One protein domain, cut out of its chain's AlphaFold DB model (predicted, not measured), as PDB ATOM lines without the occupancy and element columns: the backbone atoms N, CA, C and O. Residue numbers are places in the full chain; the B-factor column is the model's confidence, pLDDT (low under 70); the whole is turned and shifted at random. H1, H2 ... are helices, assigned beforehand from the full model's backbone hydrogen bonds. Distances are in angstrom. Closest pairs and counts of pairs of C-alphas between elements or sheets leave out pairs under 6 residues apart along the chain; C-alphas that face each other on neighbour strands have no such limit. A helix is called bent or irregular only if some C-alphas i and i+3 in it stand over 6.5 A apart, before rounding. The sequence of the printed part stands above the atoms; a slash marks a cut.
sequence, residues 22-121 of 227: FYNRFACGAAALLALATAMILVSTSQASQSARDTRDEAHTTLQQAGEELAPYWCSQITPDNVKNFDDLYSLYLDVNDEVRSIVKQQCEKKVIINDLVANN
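AT A GLANCE: This is residues 22 to 121 of the 227 residues of an uncharacterized protein of Schaalia odontolytica (UniProt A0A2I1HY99). A long helical hairpin, H1 and H2, makes most of this elongated domain, with H3 running on past the end of H2 and then folding back, and the bent H4 packing with its first arm on the later part of H2. H4's first arm, H4a, packs on H2, and its second arm, H4b, crosses H3. The printed part has 100 residues with four named helices, H1 to H4 in chain order, and no named strand: all helix. It is only just compact, close to loose, with a radius of gyration of the C-alphas of 15.3 A and spans of 51 by 27 by 19 A.

IN THESE COORDINATES: H1, residues 22 to 44, begins at C-alpha 22 (48.897, 167.863, 45.850) and is 36.1 A long; it is neither bent nor irregular, but only just: C-alphas 41 and 44 are 6.3 A apart. H2, residues 51 to 77, is 38.6 A long, with a kink of 30 degrees near residue 70; it is only just irregular, C-alphas 69 and 72 being 6.51 A apart. H3, residues 80 to 95, is 23.0 A long and irregular, with C-alphas 81 and 84 7.9 A apart and a kink of 61 degrees near residue 87. H4, residues 98 to 119, was assigned as one helix by its hydrogen bonds but is bent, with C-alphas 107 and 110 9.2 A apart; its arms are H4a, residues 98 to 107, 14.3 A, and H4b, residues 110 to 119, 14.2 A, ending at C-alpha 119 (33.121, 157.193, 32.925).

HOW THE PARTS SIT: H1, with residues 29 to 39 alone, touches H2 at a shallow tilt of 24 degrees, opposite ways; the closest C-alphas, of Ala 32 and Ala 66, are 6.7 A apart. H2, with residues 63 to 75 alone, touches H4a at a steep tilt of 42 degrees, the same way, the closest C-alphas being those of Gly 67 and Val 100, 4.1 A. H3, with residues 83 to 90 alone, touches H4b about perpendicular, at 85 degrees, the closest C-alphas being those of Asp 87 and Ala 119, 5.1 A. H1 is apart from H3, H4a and H4b. Every O i to N i+4 pair is within hydrogen-bond range in H4a and H4b, against 15 of 19 in H1, 21 of 23 in H2 and 7 of 12 in H3.

THE WHOLE: The two C-alphas farthest apart, of Ser 49 and Asp 81, are 51.3 A apart. The printed part has no cut and no long link. The pLDDT is under 70 in residues 22 to 55.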
ATOM      1  N   PHE A  22      49.395 168.334  47.151       38.19
ATOM      2  CA  PHE A  22      48.897 167.863  45.850       38.19
ATOM      3  C   PHE A  22      50.011 167.539  44.848       38.19
ATOM      4  O   PHE A  22      49.955 166.502  44.191       38.19
ATOM      5  N   TYR A  23      51.060 168.364  44.779       36.28
ATOM      6  CA  TYR A  23      52.193 168.125  43.873       36.28
ATOM      7  C   TYR A  23      52.977 166.858  44.228       36.28
ATOM      8  O   TYR A  23      53.395 166.125  43.337       36.28
ATOM      9  N   ASN A  24      53.127 166.559  45.523       43.47
ATOM     10  CA  ASN A  24      53.854 165.370  45.960       43.47
ATOM     11  C   ASN A  24      53.078 164.070  45.656       43.47
ATOM     12  O   ASN A  24      53.679 163.047  45.352       43.47
ATOM     13  N   ARG A  25      51.736 164.116  45.657       47.62
ATOM     14  CA  ARG A  25      50.878 162.980  45.268       47.62
ATOM     15  C   ARG A  25      50.850 162.736  43.759       47.62
ATOM     16  O   ARG A  25      50.884 161.585  43.340       47.62
ATOM     17  N   PHE A  26      50.846 163.800  42.954       42.75
ATOM     18  CA  PHE A  26      50.942 163.690  41.492       42.75
ATOM     19  C   PHE A  26      52.312 163.137  41.057       42.75
ATOM     20  O   PHE A  26      52.397 162.330  40.135       42.75
ATOM     21  N   ALA A  27      53.379 163.509  41.776       41.38
ATOM     22  CA  ALA A  27      54.718 162.963  41.571       41.38
ATOM     23  C   ALA A  27      54.813 161.464  41.925       41.38
ATOM     24  O   ALA A  27      55.464 160.722  41.194       41.38
ATOM     25  N   CYS A  28      54.123 160.995  42.976       44.66
ATOM     26  CA  CYS A  28      54.034 159.561  43.286       44.66
ATOM     27  C   CYS A  28      53.282 158.771  42.202       44.66
ATOM     28  O   CYS A  28      53.761 157.725  41.777       44.66
ATOM     29  N   GLY A  29      52.157 159.286  41.688       47.97
ATOM     30  CA  GLY A  29      51.423 158.627  40.596       47.97
ATOM     31  C   GLY A  29      52.248 158.505  39.308       47.97
ATOM     32  O   GLY A  29      52.258 157.458  38.664       47.97
ATOM     33  N   ALA A  30      53.015 159.547  38.968       52.16
ATOM     34  CA  ALA A  30      53.935 159.522  37.831       52.16
ATOM     35  C   ALA A  30      55.126 158.561  38.038       52.16
ATOM     36  O   ALA A  30      55.578 157.931  37.083       52.16
ATOM     37  N   ALA A  31      55.622 158.414  39.271       50.50
ATOM     38  CA  ALA A  31      56.681 157.460  39.600       50.50
ATOM     39  C   ALA A  31      56.200 155.999  39.498       50.50
ATOM     40  O   ALA A  31      56.909 155.172  38.926       50.50
ATOM     41  N   ALA A  32      54.978 155.702  39.956       50.59
ATOM     42  CA  ALA A  32      54.361 154.383  39.804       50.59
ATOM     43  C   ALA A  32      54.169 154.008  38.321       50.59
ATOM     44  O   ALA A  32      54.483 152.892  37.905       50.59
ATOM     45  N   LEU A  33      53.744 154.969  37.491       51.47
ATOM     46  CA  LEU A  33      53.643 154.806  36.035       51.47
ATOM     47  C   LEU A  33      54.998 154.535  35.360       51.47
ATOM     48  O   LEU A  33      55.090 153.696  34.464       51.47
ATOM     49  N   LEU A  34      56.066 155.204  35.804       51.56
ATOM     50  CA  LEU A  34      57.425 154.962  35.306       51.56
ATOM     51  C   LEU A  34      57.962 153.581  35.719       51.56
ATOM     52  O   LEU A  34      58.609 152.923  34.905       51.56
ATOM     53  N   ALA A  35      57.652 153.109  36.930       50.03
ATOM     54  CA  ALA A  35      58.038 151.775  37.396       50.03
ATOM     55  C   ALA A  35      57.361 150.651  36.581       50.03
ATOM     56  O   ALA A  35      58.006 149.656  36.231       50.03
ATOM     57  N   LEU A  36      56.092 150.840  36.199       47.34
ATOM     58  CA  LEU A  36      55.336 149.904  35.356       47.34
ATOM     59  C   LEU A  36      55.931 149.761  33.944       47.34
ATOM     60  O   LEU A  36      55.991 148.652  33.408       47.34
ATOM     61  N   ALA A  37      56.433 150.852  33.355       49.31
ATOM     62  CA  ALA A  37      57.066 150.823  32.035       49.31
ATOM     63  C   ALA A  37      58.378 150.012  32.025       49.31
ATOM     64  O   ALA A  37      58.659 149.295  31.063       49.31
ATOM     65  N   THR A  38      59.164 150.061  33.105       47.69
ATOM     66  CA  THR A  38      60.389 149.251  33.240       47.69
ATOM     67  C   THR A  38      60.116 147.756  33.407       47.69
ATOM     68  O   THR A  38      60.876 146.945  32.877       47.69
ATOM     69  N   ALA A  39      59.021 147.375  34.070       48.75
ATOM     70  CA  ALA A  39      58.669 145.968  34.268       48.75
ATOM     71  C   ALA A  39      58.305 145.259  32.947       48.75
ATOM     72  O   ALA A  39      58.661 144.098  32.752       48.75
ATOM     73  N   MET A  40      57.667 145.960  32.001       48.22
ATOM     74  CA  MET A  40      57.287 145.378  30.704       48.22
ATOM     75  C   MET A  40      58.486 145.042  29.801       48.22
ATOM     76  O   MET A  40      58.431 144.074  29.043       48.22
ATOM     77  N   ILE A  41      59.590 145.793  29.892       47.19
ATOM     78  CA  ILE A  41      60.773 145.578  29.038       47.19
ATOM     79  C   ILE A  41      61.496 144.269  29.411       47.19
ATOM     80  O   ILE A  41      61.998 143.567  28.531       47.19
ATOM     81  N   LEU A  42      61.489 143.888  30.691       46.81
ATOM     82  CA  LEU A  42      62.264 142.753  31.212       46.81
ATOM     83  C   LEU A  42      61.682 141.368  30.869       46.81
ATOM     84  O   LEU A  42      62.396 140.372  30.944       46.81
ATOM     85  N   VAL A  43      60.425 141.280  30.423       51.19
ATOM     86  CA  VAL A  43      59.757 139.992  30.128       51.19
ATOM     87  C   VAL A  43      60.128 139.430  28.742       51.19
ATOM     88  O   VAL A  43      59.897 138.256  28.456       51.19
ATOM     89  N   SER A  44      60.742 140.230  27.864       49.31
ATOM     90  CA  SER A  44      60.910 139.870  26.446       49.31
ATOM     91  C   SER A  44      62.150 139.023  26.104       49.31
ATOM     92  O   SER A  44      62.280 138.573  24.965       49.31
ATOM     93  N   THR A  45      63.029 138.708  27.063       50.91
ATOM     94  CA  THR A  45      64.213 137.856  26.826       50.91
ATOM     95  C   THR A  45      64.233 136.622  27.727       50.91
ATOM     96  O   THR A  45      65.024 136.522  28.662       50.91
ATOM     97  N   SER A  46      63.370 135.646  27.443       51.47
ATOM     98  CA  SER A  46      63.382 134.341  28.111       51.47
ATOM     99  C   SER A  46      64.499 133.435  27.561       51.47
ATOM    100  O   SER A  46      64.408 132.970  26.423       51.47
ATOM    101  N   GLN A  47      65.518 133.119  28.368       45.78
ATOM    102  CA  GLN A  47      66.380 131.942  28.171       45.78
ATOM    103  C   GLN A  47      66.178 130.956  29.334       45.78
ATOM    104  O   GLN A  47      65.995 131.349  30.481       45.78
ATOM    105  N   ALA A  48      66.093 129.666  29.002       57.69
ATOM    106  CA  ALA A  48      65.512 128.609  29.831       57.69
ATOM    107  C   ALA A  48      66.383 128.160  31.028       57.69
ATOM    108  O   ALA A  48      67.608 128.146  30.932       57.69
ATOM    109  N   SER A  49      65.713 127.665  32.088       60.16
ATOM    110  CA  SER A  49      66.187 127.170  33.412       60.16
ATOM    111  C   SER A  49      66.101 128.186  34.562       60.16
ATOM    112  O   SER A  49      65.966 129.368  34.281       60.16
ATOM    113  N   GLN A  50      66.091 127.689  35.818       57.53
ATOM    114  CA  GLN A  50      65.865 128.326  37.143       57.53
ATOM    115  C   GLN A  50      65.772 129.864  37.180       57.53
ATOM    116  O   GLN A  50      64.773 130.378  37.659       57.53
ATOM    117  N   SER A  51      66.716 130.570  36.555       57.88
ATOM    118  CA  SER A  51      66.639 132.004  36.238       57.88
ATOM    119  C   SER A  51      65.283 132.489  35.701       57.88
ATOM    120  O   SER A  51      64.833 133.555  36.090       57.88
ATOM    121  N   ALA A  52      64.579 131.718  34.866       57.06
ATOM    122  CA  ALA A  52      63.253 132.069  34.361       57.06
ATOM    123  C   ALA A  52      62.147 131.938  35.424       57.06
ATOM    124  O   ALA A  52      61.131 132.616  35.321       57.06
ATOM    125  N   ARG A  53      62.322 131.058  36.423       63.41
ATOM    126  CA  ARG A  53      61.427 130.975  37.589       63.41
ATOM    127  C   ARG A  53      61.714 132.123  38.543       63.41
ATOM    128  O   ARG A  53      60.791 132.851  38.863       63.41
ATOM    129  N   ASP A  54      62.986 132.347  38.860       69.06
ATOM    130  CA  ASP A  54      63.414 133.436  39.741       69.06
ATOM    131  C   ASP A  54      62.994 134.801  39.159       69.06
ATOM    132  O   ASP A  54      62.382 135.605  39.848       69.06
ATOM    133  N   THR A  55      63.163 135.012  37.846       67.75
ATOM    134  CA  THR A  55      62.691 136.228  37.150       67.75
ATOM    135  C   THR A  55      61.165 136.353  37.176       67.75
ATOM    136  O   THR A  55      60.635 137.459  37.236       67.75
ATOM    137  N   ARG A  56      60.426 135.237  37.110       74.81
ATOM    138  CA  ARG A  56      58.959 135.259  37.179       74.81
ATOM    139  C   ARG A  56      58.482 135.596  38.591       74.81
ATOM    140  O   ARG A  56      57.542 136.371  38.726       74.81
ATOM    141  N   ASP A  57      59.134 135.051  39.610       78.31
ATOM    142  CA  ASP A  57      58.836 135.338  41.013       78.31
ATOM    143  C   ASP A  57      59.192 136.795  41.355       78.31
ATOM    144  O   ASP A  57      58.410 137.493  42.003       78.31
ATOM    145  N   GLU A  58      60.316 137.302  40.841       76.94
ATOM    146  CA  GLU A  58      60.690 138.719  40.919       76.94
ATOM    147  C   GLU A  58      59.689 139.620  40.179       76.94
ATOM    148  O   GLU A  58      59.301 140.669  40.699       76.94
ATOM    149  N   ALA A  59      59.215 139.207  38.998       76.00
ATOM    150  CA  ALA A  59      58.203 139.943  38.243       76.00
ATOM    151  C   ALA A  59      56.863 139.995  38.988       76.00
ATOM    152  O   ALA A  59      56.292 141.075  39.116       76.00
ATOM    153  N   HIS A  60      56.393 138.869  39.535       80.19
ATOM    154  CA  HIS A  60      55.189 138.827  40.369       80.19
ATOM    155  C   HIS A  60      55.339 139.710  41.609       80.19
ATOM    156  O   HIS A  60      54.479 140.540  41.879       80.19
ATOM    157  N   THR A  61      56.471 139.621  42.313       84.75
ATOM    158  CA  THR A  61      56.750 140.474  43.481       84.75
ATOM    159  C   THR A  61      56.721 141.961  43.109       84.75
ATOM    160  O   THR A  61      56.149 142.778  43.830       84.75
ATOM    161  N   THR A  62      57.283 142.317  41.951       84.69
ATOM    162  CA  THR A  62      57.293 143.696  41.442       84.69
ATOM    163  C   THR A  62      55.886 144.182  41.090       84.69
ATOM    164  O   THR A  62      55.510 145.296  41.455       84.69
ATOM    165  N   LEU A  63      55.088 143.360  40.400       85.19
ATOM    166  CA  LEU A  63      53.700 143.681  40.054       85.19
ATOM    167  C   LEU A  63      52.825 143.798  41.302       85.19
ATOM    168  O   LEU A  63      52.007 144.714  41.391       85.19
ATOM    169  N   GLN A  64      53.039 142.925  42.285       88.62
ATOM    170  CA  GLN A  64      52.359 142.995  43.566       88.62
ATOM    171  C   GLN A  64      52.659 144.319  44.275       88.62
ATOM    172  O   GLN A  64      51.729 145.037  44.640       88.62
ATOM    173  N   GLN A  65      53.936 144.687  44.396       85.00
ATOM    174  CA  GLN A  65      54.338 145.952  45.010       85.00
ATOM    175  C   GLN A  65      53.747 147.161  44.268       85.00
ATOM    176  O   GLN A  65      53.246 148.089  44.901       85.00
ATOM    177  N   ALA A  66      53.752 147.145  42.931       82.81
ATOM    178  CA  ALA A  66      53.158 148.210  42.126       82.81
ATOM    179  C   ALA A  66      51.638 148.330  42.349       82.81
ATOM    180  O   ALA A  66      51.114 149.440  42.447       82.81
ATOM    181  N   GLY A  67      50.927 147.204  42.469       87.69
ATOM    182  CA  GLY A  67      49.509 147.181  42.827       87.69
ATOM    183  C   GLY A  67      49.242 147.729  44.225       87.69
ATOM    184  O   GLY A  67      48.343 148.551  44.400       87.69
ATOM    185  N   GLU A  68      50.043 147.321  45.208       90.38
ATOM    186  CA  GLU A  68      49.941 147.785  46.594       90.38
ATOM    187  C   GLU A  68      50.214 149.293  46.735       90.38
ATOM    188  O   GLU A  68      49.613 149.944  47.590       90.38
ATOM    189  N   GLU A  69      51.061 149.868  45.876       87.94
ATOM    190  CA  GLU A  69      51.330 151.309  45.831       87.94
ATOM    191  C   GLU A  69      50.245 152.094  45.077       87.94
ATOM    192  O   GLU A  69      49.798 153.151  45.538       87.94
ATOM    193  N   LEU A  70      49.797 151.587  43.923       88.31
ATOM    194  CA  LEU A  70      48.810 152.268  43.087       88.31
ATOM    195  C   LEU A  70      47.424 152.290  43.734       88.31
ATOM    196  O   LEU A  70      46.734 153.309  43.659       88.31
ATOM    197  N   ALA A  71      47.005 151.184  44.351       93.25
ATOM    198  CA  ALA A  71      45.638 151.018  44.828       93.25
ATOM    199  C   ALA A  71      45.202 152.122  45.809       93.25
ATOM    200  O   ALA A  71      44.210 152.790  45.513       93.25
ATOM    201  N   PRO A  72      45.939 152.453  46.889       92.06
ATOM    202  CA  PRO A  72      45.536 153.524  47.801       92.06
ATOM    203  C   PRO A  72      45.379 154.881  47.109       92.06
ATOM    204  O   PRO A  72      44.450 155.634  47.418       92.06
ATOM    205  N   TYR A  73      46.272 155.201  46.164       90.44
ATOM    206  CA  TYR A  73      46.165 156.421  45.371       90.44
ATOM    207  C   TYR A  73      44.889 156.392  44.534       90.44
ATOM    208  O   TYR A  73      44.035 157.258  44.721       90.44
ATOM    209  N   TRP A  74      44.736 155.380  43.681       95.38
ATOM    210  CA  TRP A  74      43.628 155.260  42.743       95.38
ATOM    211  C   TRP A  74      42.273 155.264  43.464       95.38
ATOM    212  O   TRP A  74      41.419 156.100  43.172       95.38
ATOM    213  N   CYS A  75      42.115 154.434  44.500       95.56
ATOM    214  CA  CYS A  75      40.887 154.337  45.291       95.56
ATOM    215  C   CYS A  75      40.509 155.677  45.945       95.56
ATOM    216  O   CYS A  75      39.333 156.036  45.999       95.56
ATOM    217  N   SER A  76      41.498 156.447  46.416       95.25
ATOM    218  CA  SER A  76      41.261 157.760  47.034       95.25
ATOM    219  C   SER A  76      40.814 158.840  46.044       95.25
ATOM    220  O   SER A  76      40.287 159.867  46.472       95.25
ATOM    221  N   GLN A  77      41.032 158.633  44.740       95.69
ATOM    222  CA  GLN A  77      40.615 159.574  43.703       95.69
ATOM    223  C   GLN A  77      39.143 159.403  43.310       95.69
ATOM    224  O   GLN A  77      38.550 160.349  42.793       95.69
ATOM    225  N   ILE A  78      38.527 158.248  43.575       96.69
ATOM    226  CA  ILE A  78      37.129 157.983  43.217       96.69
ATOM    227  C   ILE A  78      36.194 158.606  44.261       96.69
ATOM    228  O   ILE A  78      35.800 157.996  45.263       96.69
ATOM    229  N   THR A  79      35.886 159.880  44.027       95.31
ATOM    230  CA  THR A  79      35.057 160.732  44.886       95.31
ATOM    231  C   THR A  79      34.117 161.599  44.039       95.31
ATOM    232  O   THR A  79      34.452 161.892  42.886       95.31
ATOM    233  N   PRO A  80      32.983 162.070  44.596       92.75
ATOM    234  CA  PRO A  80      32.027 162.905  43.859       92.75
ATOM    235  C   PRO A  80      32.645 164.184  43.274       92.75
ATOM    236  O   PRO A  80      32.309 164.599  42.166       92.75
ATOM    237  N   ASP A  81      33.589 164.796  43.992       92.06
ATOM    238  CA  ASP A  81      34.235 166.050  43.581       92.06
ATOM    239  C   ASP A  81      35.269 165.862  42.459       92.06
ATOM    240  O   ASP A  81      35.709 166.832  41.834       92.06
ATOM    241  N   ASN A  82      35.656 164.614  42.186       93.44
ATOM    242  CA  ASN A  82      36.696 164.273  41.223       93.44
ATOM    243  C   ASN A  82      36.162 163.589  39.953       93.44
ATOM    244  O   ASN A  82      36.959 163.169  39.120       93.44
ATOM    245  N   VAL A  83      34.836 163.530  39.769       92.12
ATOM    246  CA  VAL A  83      34.170 162.890  38.612       92.12
ATOM    247  C   VAL A  83      34.727 163.358  37.264       92.12
ATOM    248  O   VAL A  83      34.878 162.567  36.345       92.12
ATOM    249  N   LYS A  84      35.123 164.629  37.146       91.19
ATOM    250  CA  LYS A  84      35.730 165.188  35.923       91.19
ATOM    251  C   LYS A  84      37.011 164.480  35.450       91.19
ATOM    252  O   LYS A  84      37.410 164.691  34.316       91.19
ATOM    253  N   ASN A  85      37.671 163.725  36.329       91.81
ATOM    254  CA  ASN A  85      38.911 163.006  36.045       91.81
ATOM    255  C   ASN A  85      38.677 161.487  35.925       91.81
ATOM    256  O   ASN A  85      39.639 160.724  35.897       91.81
ATOM    257  N   PHE A  86      37.424 161.022  35.923       94.25
ATOM    258  CA  PHE A  86      37.115 159.591  35.924       94.25
ATOM    259  C   PHE A  86      37.516 158.904  34.620       94.25
ATOM    260  O   PHE A  86      38.061 157.809  34.684       94.25
ATOM    261  N   ASP A  87      37.390 159.570  33.471       92.38
ATOM    262  CA  ASP A  87      37.862 159.039  32.181       92.38
ATOM    263  C   ASP A  87      39.377 158.755  32.203       92.38
ATOM    264  O   ASP A  87      39.838 157.694  31.765       92.38
ATOM    265  N   ASP A  88      40.161 159.663  32.794       90.44
ATOM    266  CA  ASP A  88      41.610 159.500  32.961       90.44
ATOM    267  C   ASP A  88      41.936 158.379  33.960       90.44
ATOM    268  O   ASP A  88      42.828 157.562  33.730       90.44
ATOM    269  N   LEU A  89      41.204 158.308  35.077       92.81
ATOM    270  CA  LEU A  89      41.373 157.258  36.088       92.81
ATOM    271  C   LEU A  89      40.956 155.884  35.561       92.81
ATOM    272  O   LEU A  89      41.549 154.876  35.951       92.81
ATOM    273  N   TYR A  90      39.957 155.845  34.681       93.94
ATOM    274  CA  TYR A  90      39.501 154.650  33.990       93.94
ATOM    275  C   TYR A  90      40.567 154.151  33.024       93.94
ATOM    276  O   TYR A  90      40.975 152.995  33.117       93.94
ATOM    277  N   SER A  91      41.100 155.044  32.190       91.25
ATOM    278  CA  SER A  91      42.204 154.734  31.276       91.25
ATOM    279  C   SER A  91      43.434 154.234  32.038       91.25
ATOM    280  O   SER A  91      43.945 153.161  31.739       91.25
ATOM    281  N   LEU A  92      43.829 154.921  33.120       88.81
ATOM    282  CA  LEU A  92      44.916 154.481  34.001       88.81
ATOM    283  C   LEU A  92      44.680 153.066  34.549       88.81
ATOM    284  O   LEU A  92      45.584 152.238  34.527       88.81
ATOM    285  N   TYR A  93      43.476 152.777  35.044       90.75
ATOM    286  CA  TYR A  93      43.123 151.445  35.543       90.75
ATOM    287  C   TYR A  93      43.140 150.378  34.439       90.75
ATOM    288  O   TYR A  93      43.436 149.210  34.708       90.75
ATOM    289  N   LEU A  94      42.827 150.752  33.196       90.69
ATOM    290  CA  LEU A  94      42.853 149.835  32.064       90.69
ATOM    291  C   LEU A  94      44.261 149.561  31.519       90.69
ATOM    292  O   LEU A  94      44.526 148.426  31.109       90.69
ATOM    293  N   ASP A  95      45.143 150.556  31.570       90.19
ATOM    294  CA  ASP A  95      46.493 150.515  30.998       90.19
ATOM    295  C   ASP A  95      47.512 149.755  31.863       90.19
ATOM    296  O   ASP A  95      48.564 149.337  31.371       90.19
ATOM    297  N   VAL A  96      47.229 149.552  33.155       87.88
ATOM    298  CA  VAL A  96      48.097 148.748  34.028       87.88
ATOM    299  C   VAL A  96      47.959 147.244  33.775       87.88
ATOM    300  O   VAL A  96      46.986 146.751  33.204       87.88
ATOM    301  N   ASN A  97      48.953 146.483  34.239       91.88
ATOM    302  CA  ASN A  97      48.952 145.023  34.166       91.88
ATOM    303  C   ASN A  97      47.752 144.400  34.915       91.88
ATOM    304  O   ASN A  97      47.319 144.925  35.939       91.88
ATOM    305  N   ASP A  98      47.265 143.243  34.452       92.06
ATOM    306  CA  ASP A  98      46.142 142.510  35.060       92.06
ATOM    307  C   ASP A  98      46.319 142.218  36.557       92.06
ATOM    308  O   ASP A  98      45.354 142.310  37.315       92.06
ATOM    309  N   GLU A  99      47.535 141.898  37.001       90.94
ATOM    310  CA  GLU A  99      47.837 141.631  38.411       90.94
ATOM    311  C   GLU A  99      47.685 142.900  39.258       90.94
ATOM    312  O   GLU A  99      46.980 142.902  40.267       90.94
ATOM    313  N   VAL A 100      48.239 144.018  38.781       92.31
ATOM    314  CA  VAL A 100      48.102 145.347  39.400       92.31
ATOM    315  C   VAL A 100      46.629 145.758  39.455       92.31
ATOM    316  O   VAL A 100      46.127 146.154  40.505       92.31
ATOM    317  N   ARG A 101      45.910 145.598  38.340       95.00
ATOM    318  CA  ARG A 101      44.475 145.880  38.218       95.00
ATOM    319  C   ARG A 101      43.659 145.068  39.226       95.00
ATOM    320  O   ARG A 101      42.785 145.609  39.905       95.00
ATOM    321  N   SER A 102      43.969 143.776  39.357       96.75
ATOM    322  CA  SER A 102      43.332 142.877  40.321       96.75
ATOM    323  C   SER A 102      43.556 143.343  41.758       96.75
ATOM    324  O   SER A 102      42.620 143.299  42.554       96.75
ATOM    325  N   ILE A 103      44.754 143.825  42.098       95.31
ATOM    326  CA  ILE A 103      45.054 144.343  43.440       95.31
ATOM    327  C   ILE A 103      44.243 145.610  43.732       95.31
ATOM    328  O   ILE A 103      43.626 145.702  44.794       95.31
ATOM    329  N   VAL A 104      44.155 146.548  42.780       96.00
ATOM    330  CA  VAL A 104      43.292 147.738  42.914       96.00
ATOM    331  C   VAL A 104      41.839 147.324  43.155       96.00
ATOM    332  O   VAL A 104      41.214 147.787  44.112       96.00
ATOM    333  N   LYS A 105      41.313 146.393  42.348       97.06
ATOM    334  CA  LYS A 105      39.945 145.884  42.507       97.06
ATOM    335  C   LYS A 105      39.725 145.211  43.864       97.06
ATOM    336  O   LYS A 105      38.693 145.441  44.480       97.06
ATOM    337  N   GLN A 106      40.675 144.415  44.351       97.25
ATOM    338  CA  GLN A 106      40.571 143.767  45.663       97.25
ATOM    339  C   GLN A 106      40.532 144.778  46.815       97.25
ATOM    340  O   GLN A 106      39.842 144.541  47.804       97.25
ATOM    341  N   GLN A 107      41.245 145.901  46.697       96.06
ATOM    342  CA  GLN A 107      41.262 146.925  47.741       96.06
ATOM    343  C   GLN A 107      40.032 147.844  47.719       96.06
ATOM    344  O   GLN A 107      39.603 148.295  48.781       96.06
ATOM    345  N   CYS A 108      39.455 148.136  46.548       95.62
ATOM    346  CA  CYS A 108      38.311 149.047  46.438       95.62
ATOM    347  C   CYS A 108      37.337 148.696  45.304       95.62
ATOM    348  O   CYS A 108      37.040 149.516  44.435       95.62
ATOM    349  N   GLU A 109      36.782 147.485  45.335       95.88
ATOM    350  CA  GLU A 109      35.871 146.972  44.301       95.88
ATOM    351  C   GLU A 109      34.716 147.933  43.973       95.88
ATOM    352  O   GLU A 109      34.481 148.237  42.804       95.88
ATOM    353  N   LYS A 110      34.037 148.471  44.994       95.56
ATOM    354  CA  LYS A 110      32.939 149.434  44.806       95.56
ATOM    355  C   LYS A 110      33.390 150.709  44.077       95.56
ATOM    356  O   LYS A 110      32.664 151.194  43.213       95.56
ATOM    357  N   LYS A 111      34.602 151.212  44.339       97.00
ATOM    358  CA  LYS A 111      35.179 152.367  43.629       97.00
ATOM    359  C   LYS A 111      35.492 152.055  42.168       97.00
ATOM    360  O   LYS A 111      35.288 152.913  41.316       97.00
ATOM    361  N   VAL A 112      35.955 150.839  41.871       96.25
ATOM    362  CA  VAL A 112      36.144 150.379  40.485       96.25
ATOM    363  C   VAL A 112      34.820 150.405  39.731       96.25
ATOM    364  O   VAL A 112      34.760 150.975  38.646       96.25
ATOM    365  N   ILE A 113      33.760 149.869  40.340       95.31
ATOM    366  CA  ILE A 113      32.414 149.878  39.759       95.31
ATOM    367  C   ILE A 113      31.918 151.317  39.556       95.31
ATOM    368  O   ILE A 113      31.452 151.642  38.473       95.31
ATOM    369  N   ILE A 114      32.068 152.204  40.551       96.88
ATOM    370  CA  ILE A 114      31.682 153.623  40.430       96.88
ATOM    371  C   ILE A 114      32.373 154.292  39.240       96.88
ATOM    372  O   ILE A 114      31.717 154.994  38.472       96.88
ATOM    373  N   ASN A 115      33.688 154.107  39.102       96.62
ATOM    374  CA  ASN A 115      34.444 154.739  38.029       96.62
ATOM    375  C   ASN A 115      33.991 154.246  36.652       96.62
ATOM    376  O   ASN A 115      33.766 155.062  35.768       96.62
ATOM    377  N   ASP A 116      33.823 152.931  36.494       94.25
ATOM    378  CA  ASP A 116      33.353 152.314  35.249       94.25
ATOM    379  C   ASP A 116      31.956 152.825  34.859       94.25
ATOM    380  O   ASP A 116      31.755 153.283  33.735       94.25
ATOM    381  N   LEU A 117      31.019 152.862  35.815       93.94
ATOM    382  CA  LEU A 117      29.663 153.387  35.620       93.94
ATOM    383  C   LEU A 117      29.660 154.840  35.152       93.94
ATOM    384  O   LEU A 117      28.945 155.195  34.216       93.94
ATOM    385  N   VAL A 118      30.417 155.693  35.838       95.19
ATOM    386  CA  VAL A 118      30.367 157.143  35.631       95.19
ATOM    387  C   VAL A 118      31.193 157.573  34.414       95.19
ATOM    388  O   VAL A 118      30.779 158.498  33.726       95.19
ATOM    389  N   ALA A 119      32.312 156.905  34.114       94.12
ATOM    390  CA  ALA A 119      33.121 157.193  32.925       94.12
ATOM    391  C   ALA A 119      32.435 156.731  31.626       94.12
ATOM    392  O   ALA A 119      32.535 157.388  30.593       94.12
ATOM    393  N   ASN A 120      31.694 155.616  31.664       93.00
ATOM    394  CA  ASN A 120      31.102 155.028  30.457       93.00
ATOM    395  C   ASN A 120      29.655 155.448  30.172       93.00
ATOM    396  O   ASN A 120      29.087 155.004  29.174       93.00
ATOM    397  N   ASN A 121      29.033 156.278  31.014       93.44
ATOM    398  CA  ASN A 121      27.650 156.703  30.809       93.44
ATOM    399  C   ASN A 121      27.493 158.210  30.966       93.44
ATOM    400  O   ASN A 121      27.846 158.783  32.000       93.44
TER     401      ASN A 121